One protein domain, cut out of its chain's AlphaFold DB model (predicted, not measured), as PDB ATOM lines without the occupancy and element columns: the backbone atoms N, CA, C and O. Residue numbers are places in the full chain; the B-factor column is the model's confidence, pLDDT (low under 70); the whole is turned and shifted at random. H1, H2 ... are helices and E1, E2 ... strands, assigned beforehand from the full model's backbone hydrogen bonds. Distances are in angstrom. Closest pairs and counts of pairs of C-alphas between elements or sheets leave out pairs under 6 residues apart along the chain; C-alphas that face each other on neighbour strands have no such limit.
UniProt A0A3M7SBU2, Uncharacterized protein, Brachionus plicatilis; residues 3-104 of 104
ATOM      1  N   THR A   3     161.764 145.369  64.053       86.12
ATOM      2  CA  THR A   3     161.522 145.515  65.494       86.12
ATOM      3  C   THR A   3     160.124 146.069  65.745       86.12
ATOM      4  O   THR A   3     159.629 146.917  65.000       86.12
ATOM      5  N   VAL A   4     159.472 145.586  66.797       85.00
ATOM      6  CA  VAL A   4     158.141 146.039  67.197       85.00
ATOM      7  C   VAL A   4     158.232 147.206  68.168       85.00
ATOM      8  O   VAL A   4     158.857 147.108  69.220       85.00
ATOM      9  N   GLU A   5     157.532 148.289  67.843       82.00
ATOM     10  CA  GLU A   5     157.317 149.414  68.751       82.00
ATOM     11  C   GLU A   5     156.010 149.218  69.528       82.00
ATOM     12  O   GLU A   5     154.920 149.107  68.952       82.00
ATOM     13  N   TYR A   6     156.128 149.170  70.852       82.19
ATOM     14  CA  TYR A   6     154.992 149.043  71.756       82.19
ATOM     15  C   TYR A   6     154.370 150.405  72.049       82.19
ATOM     16  O   TYR A   6     155.070 151.394  72.252       82.19
ATOM     17  N   LEU A   7     153.039 150.435  72.088       76.38
ATOM     18  CA  LEU A   7     152.287 151.592  72.570       76.38
ATOM     19  C   LEU A   7     152.277 151.660  74.098       76.38
ATOM     20  O   LEU A   7     152.276 152.740  74.668       76.38
ATOM     21  N   ASP A   8     152.259 150.498  74.740       72.31
ATOM     22  CA  ASP A   8     152.156 150.347  76.187       72.31
ATOM     23  C   ASP A   8     153.404 149.608  76.701       72.31
ATOM     24  O   ASP A   8     153.731 148.549  76.147       72.31
ATOM     25  N   PRO A   9     154.092 150.117  77.738       63.56
ATOM     26  CA  PRO A   9     155.223 149.447  78.384       63.56
ATOM     27  C   PRO A   9     154.903 148.063  78.962       63.56
ATOM     28  O   PRO A   9     155.790 147.213  79.024       63.56
ATOM     29  N   GLU A  10     153.639 147.770  79.282       69.94
ATOM     30  CA  GLU A  10     153.186 146.418  79.652       69.94
ATOM     31  C   GLU A  10     153.012 145.479  78.438       69.94
ATOM     32  O   GLU A  10     152.590 144.324  78.557       69.94
ATOM     33  N   LYS A  11     153.381 145.951  77.239       69.25
ATOM     34  CA  LYS A  11     153.311 145.230  75.963       69.25
ATOM     35  C   LYS A  11     151.897 144.745  75.645       69.25
ATOM     36  O   LYS A  11     151.720 143.618  75.185       69.25
ATOM     37  N   ASN A  12     150.870 145.566  75.852       77.44
ATOM     38  CA  ASN A  12     149.498 145.169  75.516       77.44
ATOM     39  C   ASN A  12     149.100 145.520  74.078       77.44
ATOM     40  O   ASN A  12     148.328 144.773  73.461       77.44
ATOM     41  N   PHE A  13     149.650 146.603  73.507       85.25
ATOM     42  CA  PHE A  13     149.284 147.100  72.171       85.25
ATOM     43  C   PHE A  13     150.495 147.489  71.310       85.25
ATOM     44  O   PHE A  13     151.520 147.930  71.826       85.25
ATOM     45  N   VAL A  14     150.346 147.351  69.989       89.69
ATOM     46  CA  VAL A  14     151.322 147.772  68.962       89.69
ATOM     47  C   VAL A  14     150.600 148.419  67.784       89.69
ATOM     48  O   VAL A  14     149.414 148.149  67.557       89.69
ATOM     49  N   VAL A  15     151.316 149.226  66.998       89.25
ATOM     50  CA  VAL A  15     150.819 149.734  65.710       89.25
ATOM     51  C   VAL A  15     151.533 149.028  64.566       89.25
ATOM     52  O   VAL A  15     152.744 149.144  64.418       89.25
ATOM     53  N   TYR A  16     150.769 148.336  63.722       89.75
ATOM     54  CA  TYR A  16     151.279 147.680  62.518       89.75
ATOM     55  C   TYR A  16     150.491 148.150  61.295       89.75
ATOM     56  O   TYR A  16     149.263 148.141  61.329       89.75
ATOM     57  N   ASP A  17     151.189 148.582  60.239       89.50
ATOM     58  CA  ASP A  17     150.593 149.204  59.040       89.50
ATOM     59  C   ASP A  17     149.530 150.275  59.381       89.50
ATOM     60  O   ASP A  17     148.453 150.344  58.799       89.50
ATOM     61  N   ASN A  18     149.817 151.101  60.390       90.56
ATOM     62  CA  ASN A  18     148.910 152.117  60.934       90.56
ATOM     63  C   ASN A  18     147.575 151.590  61.500       90.56
ATOM     64  O   ASN A  18     146.608 152.342  61.594       90.56
ATOM     65  N   TYR A  19     147.506 150.335  61.934       91.19
ATOM     66  CA  TYR A  19     146.372 149.799  62.688       91.19
ATOM     67  C   TYR A  19     146.786 149.402  64.102       91.19
ATOM     68  O   TYR A  19     147.875 148.869  64.315       91.19
ATOM     69  N   LYS A  20     145.885 149.602  65.073       90.62
ATOM     70  CA  LYS A  20     146.077 149.126  66.451       90.62
ATOM     71  C   LYS A  20     145.867 147.614  66.532       90.62
ATOM     72  O   LYS A  20     144.789 147.087  66.216       90.62
ATOM     73  N   LEU A  21     146.899 146.909  66.975       93.12
ATOM     74  CA  LEU A  21     146.874 145.478  67.246       93.12
ATOM     75  C   LEU A  21     147.028 145.241  68.749       93.12
ATOM     76  O   LEU A  21     147.780 145.930  69.432       93.12
ATOM     77  N   HIS A  22     146.299 144.250  69.256       91.56
ATOM     78  CA  HIS A  22     146.319 143.838  70.655       91.56
ATOM     79  C   HIS A  22     147.072 142.529  70.820       91.56
ATOM     80  O   HIS A  22     146.945 141.619  69.988       91.56
ATOM     81  N   ARG A  23     147.804 142.425  71.928       91.44
ATOM     82  CA  ARG A  23     148.493 141.209  72.330       91.44
ATOM     83  C   ARG A  23     147.493 140.076  72.549       91.44
ATOM     84  O   ARG A  23     146.391 140.260  73.072       91.44
ATOM     85  N   LYS A  24     147.870 138.879  72.115       90.25
ATOM     86  CA  LYS A  24     147.228 137.612  72.476       90.25
ATOM     87  C   LYS A  24     148.154 136.807  73.377       90.25
ATOM     88  O   LYS A  24     149.310 137.175  73.576       90.25
ATOM     89  N   ALA A  25     147.616 135.719  73.926       83.00
ATOM     90  CA  ALA A  25     148.377 134.796  74.754       83.00
ATOM     91  C   ALA A  25     149.685 134.397  74.058       83.00
ATOM     92  O   ALA A  25     149.723 134.183  72.842       83.00
ATOM     93  N   THR A  26     150.753 134.349  74.850       84.00
ATOM     94  CA  THR A  26     152.062 133.906  74.374       84.00
ATOM     95  C   THR A  26     152.008 132.392  74.218       84.00
ATOM     96  O   THR A  26     151.519 131.694  75.104       84.00
ATOM     97  N   ASN A  27     152.464 131.885  73.077       83.00
ATOM     98  CA  ASN A  27     152.531 130.451  72.825       83.00
ATOM     99  C   ASN A  27     153.614 129.800  73.702       83.00
ATOM    100  O   ASN A  27     154.531 130.468  74.181       83.00
ATOM    101  N   SER A  28     153.567 128.473  73.842       86.06
ATOM    102  CA  SER A  28     154.573 127.693  74.583       86.06
ATOM    103  C   SER A  28     156.010 127.916  74.090       86.06
ATOM    104  O   SER A  28     156.952 127.854  74.871       86.06
ATOM    105  N   ASN A  29     156.183 128.251  72.810       88.38
ATOM    106  CA  ASN A  29     157.472 128.565  72.195       88.38
ATOM    107  C   ASN A  29     157.909 130.038  72.359       88.38
ATOM    108  O   ASN A  29     158.710 130.524  71.563       88.38
ATOM    109  N   LYS A  30     157.360 130.769  73.342       86.94
ATOM    110  CA  LYS A  30     157.622 132.197  73.623       86.94
ATOM    111  C   LYS A  30     157.271 133.169  72.488       86.94
ATOM    112  O   LYS A  30     157.554 134.359  72.591       86.94
ATOM    113  N   MET A  31     156.612 132.706  71.426       91.94
ATOM    114  CA  MET A  31     156.116 133.592  70.376       91.94
ATOM    115  C   MET A  31     154.803 134.239  70.799       91.94
ATOM    116  O   MET A  31     153.882 133.572  71.272       91.94
ATOM    117  N   THR A  32     154.684 135.539  70.563       92.25
ATOM    118  CA  THR A  32     153.483 136.310  70.878       92.25
ATOM    119  C   THR A  32     152.743 136.662  69.597       92.25
ATOM    120  O   THR A  32     153.304 137.259  68.677       92.25
ATOM    121  N   ARG A  33     151.454 136.315  69.528       92.75
ATOM    122  CA  ARG A  33     150.582 136.757  68.435       92.75
ATOM    123  C   ARG A  33     149.947 138.095  68.786       92.75
ATOM    124  O   ARG A  33     149.413 138.271  69.875       92.75
ATOM    125  N   TRP A  34     149.908 138.992  67.816       93.75
ATOM    126  CA  TRP A  34     149.206 140.264  67.893       93.75
ATOM    127  C   TRP A  34     148.105 140.269  66.861       93.75
ATOM    128  O   TRP A  34     148.312 139.823  65.735       93.75
ATOM    129  N   ARG A  35     146.919 140.735  67.235       93.50
ATOM    130  CA  ARG A  35     145.739 140.672  66.372       93.50
ATOM    131  C   ARG A  35     145.040 142.012  66.354       93.50
ATOM    132  O   ARG A  35     144.916 142.646  67.397       93.50
ATOM    133  N   CYS A  36     144.550 142.419  65.187       93.25
ATOM    134  CA  CYS A  36     143.785 143.650  65.067       93.25
ATOM    135  C   CYS A  36     142.636 143.650  66.080       93.25
ATOM    136  O   CYS A  36     141.868 142.683  66.145       93.25
ATOM    137  N   GLN A  37     142.530 144.729  66.855       88.62
ATOM    138  CA  GLN A  37     141.527 144.853  67.908       88.62
ATOM    139  C   GLN A  37     140.104 144.780  67.347       88.62
ATOM    140  O   GLN A  37     139.259 144.065  67.882       88.62
ATOM    141  N   GLN A  38     139.864 145.508  66.254       92.19
ATOM    142  CA  GLN A  38     138.523 145.771  65.747       92.19
ATOM    143  C   GLN A  38     138.020 144.635  64.850       92.19
ATOM    144  O   GLN A  38     137.083 143.913  65.189       92.19
ATOM    145  N   CYS A  39     138.663 144.430  63.699       93.25
ATOM    146  CA  CYS A  39     138.187 143.467  62.707       93.25
ATOM    147  C   CYS A  39     138.754 142.060  62.888       93.25
ATOM    148  O   CYS A  39     138.239 141.132  62.269       93.25
ATOM    149  N   LYS A  40     139.780 141.872  63.731       92.00
ATOM    150  CA  LYS A  40     140.396 140.566  64.017       92.00
ATOM    151  C   LYS A  40     140.927 139.820  62.772       92.00
ATOM    152  O   LYS A  40     141.356 138.678  62.908       92.00
ATOM    153  N   SER A  41     140.915 140.411  61.578       90.81
ATOM    154  CA  SER A  41     141.346 139.753  60.337       90.81
ATOM    155  C   SER A  41     142.865 139.678  60.228       90.81
ATOM    156  O   SER A  41     143.404 138.671  59.792       90.81
ATOM    157  N   ILE A  42     143.555 140.709  60.706       93.62
ATOM    158  CA  ILE A  42     145.007 140.839  60.607       93.62
ATOM    159  C   ILE A  42     145.688 140.375  61.889       93.62
ATOM    160  O   ILE A  42     145.245 140.706  62.997       93.62
ATOM    161  N   SER A  43     146.786 139.635  61.734       93.12
ATOM    162  CA  SER A  43     147.672 139.272  62.834       93.12
ATOM    163  C   SER A  43     149.137 139.226  62.423       93.12
ATOM    164  O   SER A  43     149.448 138.743  61.335       93.12
ATOM    165  N   ILE A  44     150.014 139.629  63.337       94.00
ATOM    166  CA  ILE A  44     151.462 139.412  63.252       94.00
ATOM    167  C   ILE A  44     151.913 138.478  64.377       94.00
ATOM    168  O   ILE A  44     151.237 138.359  65.404       94.00
ATOM    169  N   THR A  45     153.053 137.821  64.194       93.62
ATOM    170  CA  THR A  45     153.721 137.062  65.258       93.62
ATOM    171  C   THR A  45     155.090 137.659  65.523       93.62
ATOM    172  O   THR A  45     155.829 137.960  64.584       93.62
ATOM    173  N   VAL A  46     155.409 137.785  66.804       93.06
ATOM    174  CA  VAL A  46     156.636 138.376  67.331       93.06
ATOM    175  C   VAL A  46     157.354 137.325  68.177       93.06
ATOM    176  O   VAL A  46     156.688 136.538  68.859       93.06
ATOM    177  N   ASN A  47     158.680 137.257  68.094       92.06
ATOM    178  CA  ASN A  47     159.486 136.354  68.925       92.06
ATOM    179  C   ASN A  47     159.776 136.967  70.314       92.06
ATOM    180  O   ASN A  47     159.193 137.983  70.686       92.06
ATOM    181  N   SER A  48     160.647 136.329  71.102       89.38
ATOM    182  CA  SER A  48     161.059 136.828  72.423       89.38
ATOM    183  C   SER A  48     161.872 138.121  72.375       89.38
ATOM    184  O   SER A  48     161.900 138.840  73.367       89.38
ATOM    185  N   ASP A  49     162.494 138.413  71.234       90.06
ATOM    186  CA  ASP A  49     163.396 139.552  71.033       90.06
ATOM    187  C   ASP A  49     162.663 140.746  70.405       90.06
ATOM    188  O   ASP A  49     163.275 141.637  69.826       90.06
ATOM    189  N   ASP A  50     161.328 140.740  70.475       88.50
ATOM    190  CA  ASP A  50     160.460 141.776  69.924       88.50
ATOM    191  C   ASP A  50     160.608 141.976  68.394       88.50
ATOM    192  O   ASP A  50     160.287 143.036  67.856       88.50
ATOM    193  N   LEU A  51     161.028 140.934  67.663       92.12
ATOM    194  CA  LEU A  51     161.134 140.929  66.200       92.12
ATOM    195  C   LEU A  51     159.904 140.303  65.539       92.12
ATOM    196  O   LEU A  51     159.451 139.216  65.915       92.12
ATOM    197  N   ILE A  52     159.392 140.947  64.486       93.38
ATOM    198  CA  ILE A  52     158.314 140.391  63.659       93.38
ATOM    199  C   ILE A  52     158.855 139.215  62.839       93.38
ATOM    200  O   ILE A  52     159.632 139.395  61.899       93.38
ATOM    201  N   VAL A  53     158.368 138.012  63.152       94.69
ATOM    202  CA  VAL A  53     158.721 136.760  62.458       94.69
ATOM    203  C   VAL A  53     157.630 136.273  61.506       94.69
ATOM    204  O   VAL A  53     157.893 135.454  60.629       94.69
ATOM    205  N   ARG A  54     156.395 136.774  61.645       93.38
ATOM    206  CA  ARG A  54     155.296 136.468  60.717       93.38
ATOM    207  C   ARG A  54     154.438 137.696  60.456       93.38
ATOM    208  O   ARG A  54     153.929 138.303  61.397       93.38
ATOM    209  N   LYS A  55     154.233 137.993  59.174       92.44
ATOM    210  CA  LYS A  55     153.337 139.040  58.668       92.44
ATOM    211  C   LYS A  55     152.060 138.419  58.073       92.44
ATOM    212  O   LYS A  55     152.055 137.215  57.794       92.44
ATOM    213  N   PRO A  56     150.976 139.193  57.896       90.56
ATOM    214  CA  PRO A  56     149.819 138.755  57.121       90.56
ATOM    215  C   PRO A  56     150.235 138.474  55.673       90.56
ATOM    216  O   PRO A  56     151.177 139.088  55.172       90.56
ATOM    217  N   ASN A  57     149.542 137.553  55.004       87.25
ATOM    218  CA  ASN A  57     149.712 137.383  53.560       87.25
ATOM    219  C   ASN A  57     149.066 138.568  52.810       87.25
ATOM    220  O   ASN A  57     148.256 139.297  53.385       87.25
ATOM    221  N   GLY A  58     149.409 138.754  51.531       81.38
ATOM    222  CA  GLY A  58     148.895 139.869  50.720       81.38
ATOM    223  C   GLY A  58     147.378 139.854  50.488       81.38
ATOM    224  O   GLY A  58     146.806 140.875  50.130       81.38
ATOM    225  N   GLU A  59     146.719 138.719  50.725       87.06
ATOM    226  CA  GLU A  59     145.267 138.558  50.580       87.06
ATOM    227  C   GLU A  59     144.502 138.941  51.854       87.06
ATOM    228  O   GLU A  59     143.308 139.244  51.810       87.06
ATOM    229  N   THR A  60     145.166 138.930  53.015       88.88
ATOM    230  CA  THR A  60     144.517 139.309  54.268       88.88
ATOM    231  C   THR A  60     144.412 140.824  54.324       88.88
ATOM    232  O   THR A  60     145.416 141.529  54.389       88.88
ATOM    233  N   ILE A  61     143.180 141.325  54.383       90.81
ATOM    234  CA  ILE A  61     142.888 142.756  54.487       90.81
ATOM    235  C   ILE A  61     142.083 143.081  55.749       90.81
ATOM    236  O   ILE A  61     141.400 142.242  56.352       90.81
ATOM    237  N   HIS A  62     142.173 144.334  56.185       93.50
ATOM    238  CA  HIS A  62     141.298 144.862  57.225       93.50
ATOM    239  C   HIS A  62     139.862 145.009  56.704       93.50
ATOM    240  O   HIS A  62     139.645 145.291  55.530       93.50
ATOM    241  N   ASN A  63     138.869 144.852  57.585       93.12
ATOM    242  CA  ASN A  63     137.484 145.173  57.242       93.12
ATOM    243  C   ASN A  63     137.283 146.698  57.331       93.12
ATOM    244  O   ASN A  63     137.264 147.214  58.454       93.12
ATOM    245  N   PRO A  64     137.072 147.413  56.214       90.12
ATOM    246  CA  PRO A  64     137.005 148.874  56.202       90.12
ATOM    247  C   PRO A  64     135.805 149.438  56.977       90.12
ATOM    248  O   PRO A  64     135.850 150.574  57.428       90.12
ATOM    249  N   LYS A  65     134.749 148.643  57.207       92.62
ATOM    250  CA  LYS A  65     133.586 149.059  58.015       92.62
ATOM    251  C   LYS A  65     133.846 149.008  59.525       92.62
ATOM    252  O   LYS A  65     133.049 149.523  60.296       92.62
ATOM    253  N   LYS A  66     134.907 148.319  59.956       92.25
ATOM    254  CA  LYS A  66     135.235 148.094  61.378       92.25
ATOM    255  C   LYS A  66     136.588 148.672  61.772       92.25
ATOM    256  O   LYS A  66     136.810 148.994  62.932       92.25
ATOM    257  N   CYS A  67     137.520 148.723  60.832       92.25
ATOM    258  CA  CYS A  67     138.909 149.069  61.069       92.25
ATOM    259  C   CYS A  67     139.188 150.470  60.526       92.25
ATOM    260  O   CYS A  67     138.976 150.735  59.350       92.25
ATOM    261  N   THR A  68     139.685 151.353  61.392       88.12
ATOM    262  CA  THR A  68     140.180 152.680  61.008       88.12
ATOM    263  C   THR A  68     141.695 152.606  60.871       88.12
ATOM    264  O   THR A  68     142.369 152.207  61.822       88.12
ATOM    265  N   LYS A  69     142.216 152.952  59.689       91.50
ATOM    266  CA  LYS A  69     143.657 153.111  59.468       91.50
ATOM    267  C   LYS A  69     144.059 154.493  59.958       91.50
ATOM    268  O   LYS A  69     143.457 155.480  59.546       91.50
ATOM    269  N   TYR A  70     145.059 154.567  60.822       90.06
ATOM    270  CA  TYR A  70     145.578 155.846  61.275       90.06
ATOM    271  C   TYR A  70     146.366 156.537  60.161       90.06
ATOM    272  O   TYR A  70     147.102 155.909  59.393       90.06
ATOM    273  N   PHE A  71     146.253 157.858  60.103       91.94
ATOM    274  CA  PHE A  71     147.200 158.665  59.347       91.94
ATOM    275  C   PHE A  71     148.584 158.629  60.017       91.94
ATOM    276  O   PHE A  71     148.665 158.423  61.232       91.94
ATOM    277  N   PRO A  72     149.681 158.865  59.274       87.56
ATOM    278  CA  PRO A  72     151.031 158.867  59.842       87.56
ATOM    279  C   PRO A  72     151.175 159.754  61.087       87.56
ATOM    280  O   PRO A  72     151.734 159.317  62.088       87.56
ATOM    281  N   VAL A  73     150.583 160.954  61.078       89.00
ATOM    282  CA  VAL A  73     150.587 161.857  62.243       89.00
ATOM    283  C   VAL A  73     149.829 161.251  63.429       89.00
ATOM    284  O   VAL A  73     150.328 161.255  64.549       89.00
ATOM    285  N   GLN A  74     148.662 160.644  63.189       88.62
ATOM    286  CA  GLN A  74     147.877 159.997  64.247       88.62
ATOM    287  C   GLN A  74     148.621 158.817  64.885       88.62
ATOM    288  O   GLN A  74     148.487 158.607  66.090       88.62
ATOM    289  N   LYS A  75     149.423 158.069  64.109       85.38
ATOM    290  CA  LYS A  75     150.297 157.015  64.651       85.38
ATOM    291  C   LYS A  75     151.260 157.596  65.689       85.38
ATOM    292  O   LYS A  75     151.405 157.011  66.756       85.38
ATOM    293  N   VAL A  76     151.906 158.721  65.395       83.62
ATOM    294  CA  VAL A  76     152.847 159.350  66.335       83.62
ATOM    295  C   VAL A  76     152.111 159.830  67.585       83.62
ATOM    296  O   VAL A  76     152.514 159.502  68.697       83.62
ATOM    297  N   CYS A  77     150.974 160.513  67.415       86.19
ATOM    298  CA  CYS A  77     150.183 161.010  68.540       86.19
ATOM    299  C   CYS A  77     149.689 159.892  69.468       86.19
ATOM    300  O   CYS A  77     149.691 160.070  70.682       86.19
ATOM    301  N   ILE A  78     149.259 158.746  68.927       85.31
ATOM    302  CA  ILE A  78     148.737 157.651  69.758       85.31
ATOM    303  C   ILE A  78     149.847 156.931  70.530       85.31
ATOM    304  O   ILE A  78     149.603 156.492  71.651       85.31
ATOM    305  N   ILE A  79     151.054 156.835  69.954       81.88
ATOM    306  CA  ILE A  79     152.240 156.326  70.657       81.88
ATOM    307  C   ILE A  79     152.554 157.231  71.847       81.88
ATOM    308  O   ILE A  79     152.682 156.744  72.967       81.88
ATOM    309  N   GLU A  80     152.615 158.541  71.617       84.00
ATOM    310  CA  GLU A  80     152.952 159.489  72.677       84.00
ATOM    311  C   GLU A  80     151.869 159.557  73.760       84.00
ATOM    312  O   GLU A  80     152.171 159.590  74.949       84.00
ATOM    313  N   TYR A  81     150.595 159.479  73.371       85.44
ATOM    314  CA  TYR A  81     149.485 159.431  74.317       85.44
ATOM    315  C   TYR A  81     149.560 158.224  75.264       85.44
ATOM    316  O   TYR A  81     149.368 158.378  76.468       85.44
ATOM    317  N   GLU A  82     149.831 157.020  74.749       83.25
ATOM    318  CA  GLU A  82     149.903 155.816  75.589       83.25
ATOM    319  C   GLU A  82     151.152 155.838  76.495       83.25
ATOM    320  O   GLU A  82     151.064 155.416  77.649       83.25
ATOM    321  N   ARG A  83     152.268 156.434  76.042       81.75
ATOM    322  CA  ARG A  83     153.437 156.718  76.899       81.75
ATOM    323  C   ARG A  83     153.096 157.665  78.045       81.75
ATOM    324  O   ARG A  83     153.324 157.316  79.198       81.75
ATOM    325  N   LEU A  84     152.488 158.814  77.745       84.19
ATOM    326  CA  LEU A  84     152.076 159.786  78.764       84.19
ATOM    327  C   LEU A  84     151.086 159.178  79.760       84.19
ATOM    328  O   LEU A  84     151.157 159.446  80.955       84.19
ATOM    329  N   LYS A  85     150.161 158.341  79.280       84.75
ATOM    330  CA  LYS A  85     149.219 157.622  80.137       84.75
ATOM    331  C   LYS A  85     149.940 156.671  81.095       84.75
ATOM    332  O   LYS A  85     149.565 156.616  82.262       84.75
ATOM    333  N   TYR A  86     150.952 155.944  80.623       83.31
ATOM    334  CA  TYR A  86     151.764 155.075  81.472       83.31
ATOM    335  C   TYR A  86     152.583 155.867  82.502       83.31
ATOM    336  O   TYR A  86     152.570 155.524  83.684       83.31
ATOM    337  N   GLU A  87     153.251 156.946  82.086       85.31
ATOM    338  CA  GLU A  87     153.993 157.834  82.995       85.31
ATOM    339  C   GLU A  87     153.067 158.386  84.086       85.31
ATOM    340  O   GLU A  87     153.374 158.272  85.267       85.31
ATOM    341  N   ALA A  88     151.877 158.867  83.713       86.50
ATOM    342  CA  ALA A  88     150.876 159.353  84.661       86.50
ATOM    343  C   ALA A  88     150.398 158.293  85.665       86.50
ATOM    344  O   ALA A  88     149.987 158.633  86.773       86.50
ATOM    345  N   GLN A  89     150.403 157.014  85.279       85.38
ATOM    346  CA  GLN A  89     150.013 155.907  86.154       85.38
ATOM    347  C   GLN A  89     151.134 155.472  87.101       85.38
ATOM    348  O   GLN A  89     150.843 154.959  88.180       85.38
ATOM    349  N   THR A  90     152.393 155.639  86.698       85.62
ATOM    350  CA  THR A  90     153.551 155.045  87.384       85.62
ATOM    351  C   THR A  90     154.416 156.058  88.130       85.62
ATOM    352  O   THR A  90     155.037 155.692  89.126       85.62
ATOM    353  N   ASP A  91     154.421 157.325  87.716       87.56
ATOM    354  CA  ASP A  91     155.138 158.411  88.382       87.56
ATOM    355  C   ASP A  91     154.173 159.293  89.188       87.56
ATOM    356  O   ASP A  91     153.337 160.017  88.649       87.56
ATOM    357  N   HIS A  92     154.315 159.270  90.513       85.50
ATOM    358  CA  HIS A  92     153.512 160.088  91.427       85.50
ATOM    359  C   HIS A  92     153.776 161.595  91.311       85.50
ATOM    360  O   HIS A  92     152.950 162.389  91.758       85.50
ATOM    361  N   ASN A  93     154.894 162.001  90.706       90.31
ATOM    362  CA  ASN A  93     155.222 163.403  90.443       90.31
ATOM    363  C   ASN A  93     154.852 163.836  89.021       90.31
ATOM    364  O   ASN A  93     155.192 164.953  88.607       90.31
ATOM    365  N   PHE A  94     154.174 162.972  88.265       89.50
ATOM    366  CA  PHE A  94     153.816 163.271  86.895       89.50
ATOM    367  C   PHE A  94     152.930 164.519  86.816       89.50
ATOM    368  O   PHE A  94     151.920 164.668  87.504       89.50
ATOM    369  N   SER A  95     153.296 165.424  85.913       87.94
ATOM    370  CA  SER A  95     152.524 166.621  85.607       87.94
ATOM    371  C   SER A  95     152.439 166.786  84.101       87.94
ATOM    372  O   SER A  95     153.434 167.118  83.452       87.94
ATOM    373  N   PHE A  96     151.231 166.634  83.551       82.75
ATOM    374  CA  PHE A  96     150.967 166.891  82.131       82.75
ATOM    375  C   PHE A  96     151.465 168.274  81.709       82.75
ATOM    376  O   PHE A  96     152.107 168.415  80.675       82.75
ATOM    377  N   SER A  97     151.231 169.297  82.532       84.00
ATOM    378  CA  SER A  97     151.617 170.682  82.251       84.00
ATOM    379  C   SER A  97     153.133 170.884  82.189       84.00
ATOM    380  O   SER A  97     153.600 171.796  81.505       84.00
ATOM    381  N   LYS A  98     153.900 170.084  82.942       84.31
ATOM    382  CA  LYS A  98     155.367 170.078  82.894       84.31
ATOM    383  C   LYS A  98     155.848 169.300  81.674       84.31
ATOM    384  O   LYS A  98     156.624 169.833  80.891       84.31
ATOM    385  N   ARG A  99     155.315 168.096  81.461       81.62
ATOM    386  CA  ARG A  99     155.738 167.222  80.366       81.62
ATOM    387  C   ARG A  99     155.418 167.804  78.990       81.62
ATOM    388  O   ARG A  99     156.251 167.755  78.097       81.62
ATOM    389  N   TYR A 100     154.266 168.457  78.846       78.25
ATOM    390  CA  TYR A 100     153.899 169.168  77.621       78.25
ATOM    391  C   TYR A 100     154.877 170.305  77.284       78.25
ATOM    392  O   TYR A 100     155.178 170.520  76.116       78.25
ATOM    393  N   ARG A 101     155.423 171.000  78.294       82.69
ATOM    394  CA  ARG A 101     156.436 172.050  78.091       82.69
ATOM    395  C   ARG A 101     157.803 171.513  77.665       82.69
ATOM    396  O   ARG A 101     158.559 172.265  77.076       82.69
ATOM    397  N   GLU A 102     158.122 170.260  77.975       80.25
ATOM    398  CA  GLU A 102     159.395 169.618  77.609       80.25
ATOM    399  C   GLU A 102     159.374 169.013  76.193       80.25
ATOM    400  O   GLU A 102     160.418 168.622  75.680       80.25
ATOM    401  N   ILE A 103     158.188 168.889  75.589       69.00
ATOM    402  CA  ILE A 103     157.981 168.336  74.241       69.00
ATOM    403  C   ILE A 103     157.920 169.449  73.171       69.00
ATOM    404  O   ILE A 103     158.086 169.157  71.985       69.00
ATOM    405  N   LEU A 104     157.688 170.706  73.576       60.25
ATOM    406  CA  LEU A 104     157.740 171.901  72.719       60.25
ATOM    407  C   LEU A 104     159.176 172.407  72.552       60.25
ATOM    408  O   LEU A 104     159.489 172.854  71.426       60.25
TER     409      LEU A 104
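What this domain is: This is residues 3 to 104 of the 104 residues of an uncharacterized protein of Brachionus plicatilis (UniProt A0A3M7SBU2). Five strands, E1 to E5, make a small curled sheet like part of a barrel, and the long helix H1 starts near its E1 edge and runs away from it, with H2 beyond H1 at the far end. From E5, residues 55 to 71, with no named element, lead back to H1. The printed part has 102 residues, with named elements in the order E1 E2 E3 E4 E5 H1 H2, and is mixed in class; the sheet's order is the same E1 to E5, a meander, each strand the antiparallel neighbour of the one before. It is only just loose, close to compact, with a radius of gyration of the C-alphas of 15.4 A and spans of 46 by 34 by 19 A.

How they stand to each other: The strongly twisted sheet holds E1, residues 13 to 16, E2, 19 to 26, E3, 32 to 36, E4, 43 to 46, and E5, 52 to 54; E1 and E5 are its edge strands. Each strand forms a hairpin with the next. Within hydrogen-bond range are N 14 and O 21 of E1 and E2, 3.0 A, N 22 and O 35 of E2 and E3, 2.8 A, N 34 and O 44 of E3 and E4, 2.8 A, and N 53 and O 45 of E5 and E4, 2.9 A. H1, residues 72 to 90, only grazes the sheet, with residues 75 to 82; its closest C-alpha pair with E1 is Lys 75 and Val 15, 7.4 A. H2, residues 96 to 103, is not on the sheet. H1 and H2 are close but not clearly touching, the closest C-alphas being those of Leu 84 and Phe 96, 7.9 A; they run opposite ways at a steep tilt of 48 degrees. Every O i to N i+4 pair is within hydrogen-bond range in H1, and 3 of 4 in H2.

Where its parts are: E1 begins with C-alpha 13 at (149.284, 147.100, 72.171). From first to last C-alpha E2 measures 20.5 A, E3 13.5 A and H1 27.9 A. H2 ends with C-alpha 103 at (157.981, 168.336, 74.241).

The domain as a whole: The C-alphas farthest apart, those of Glu 59 and Asn 93, are 48.0 A apart. The printed part has no cut, and the link from E5 to H1 is long. The pLDDT is under 70 at residues 9 to 11 and 103 to 104.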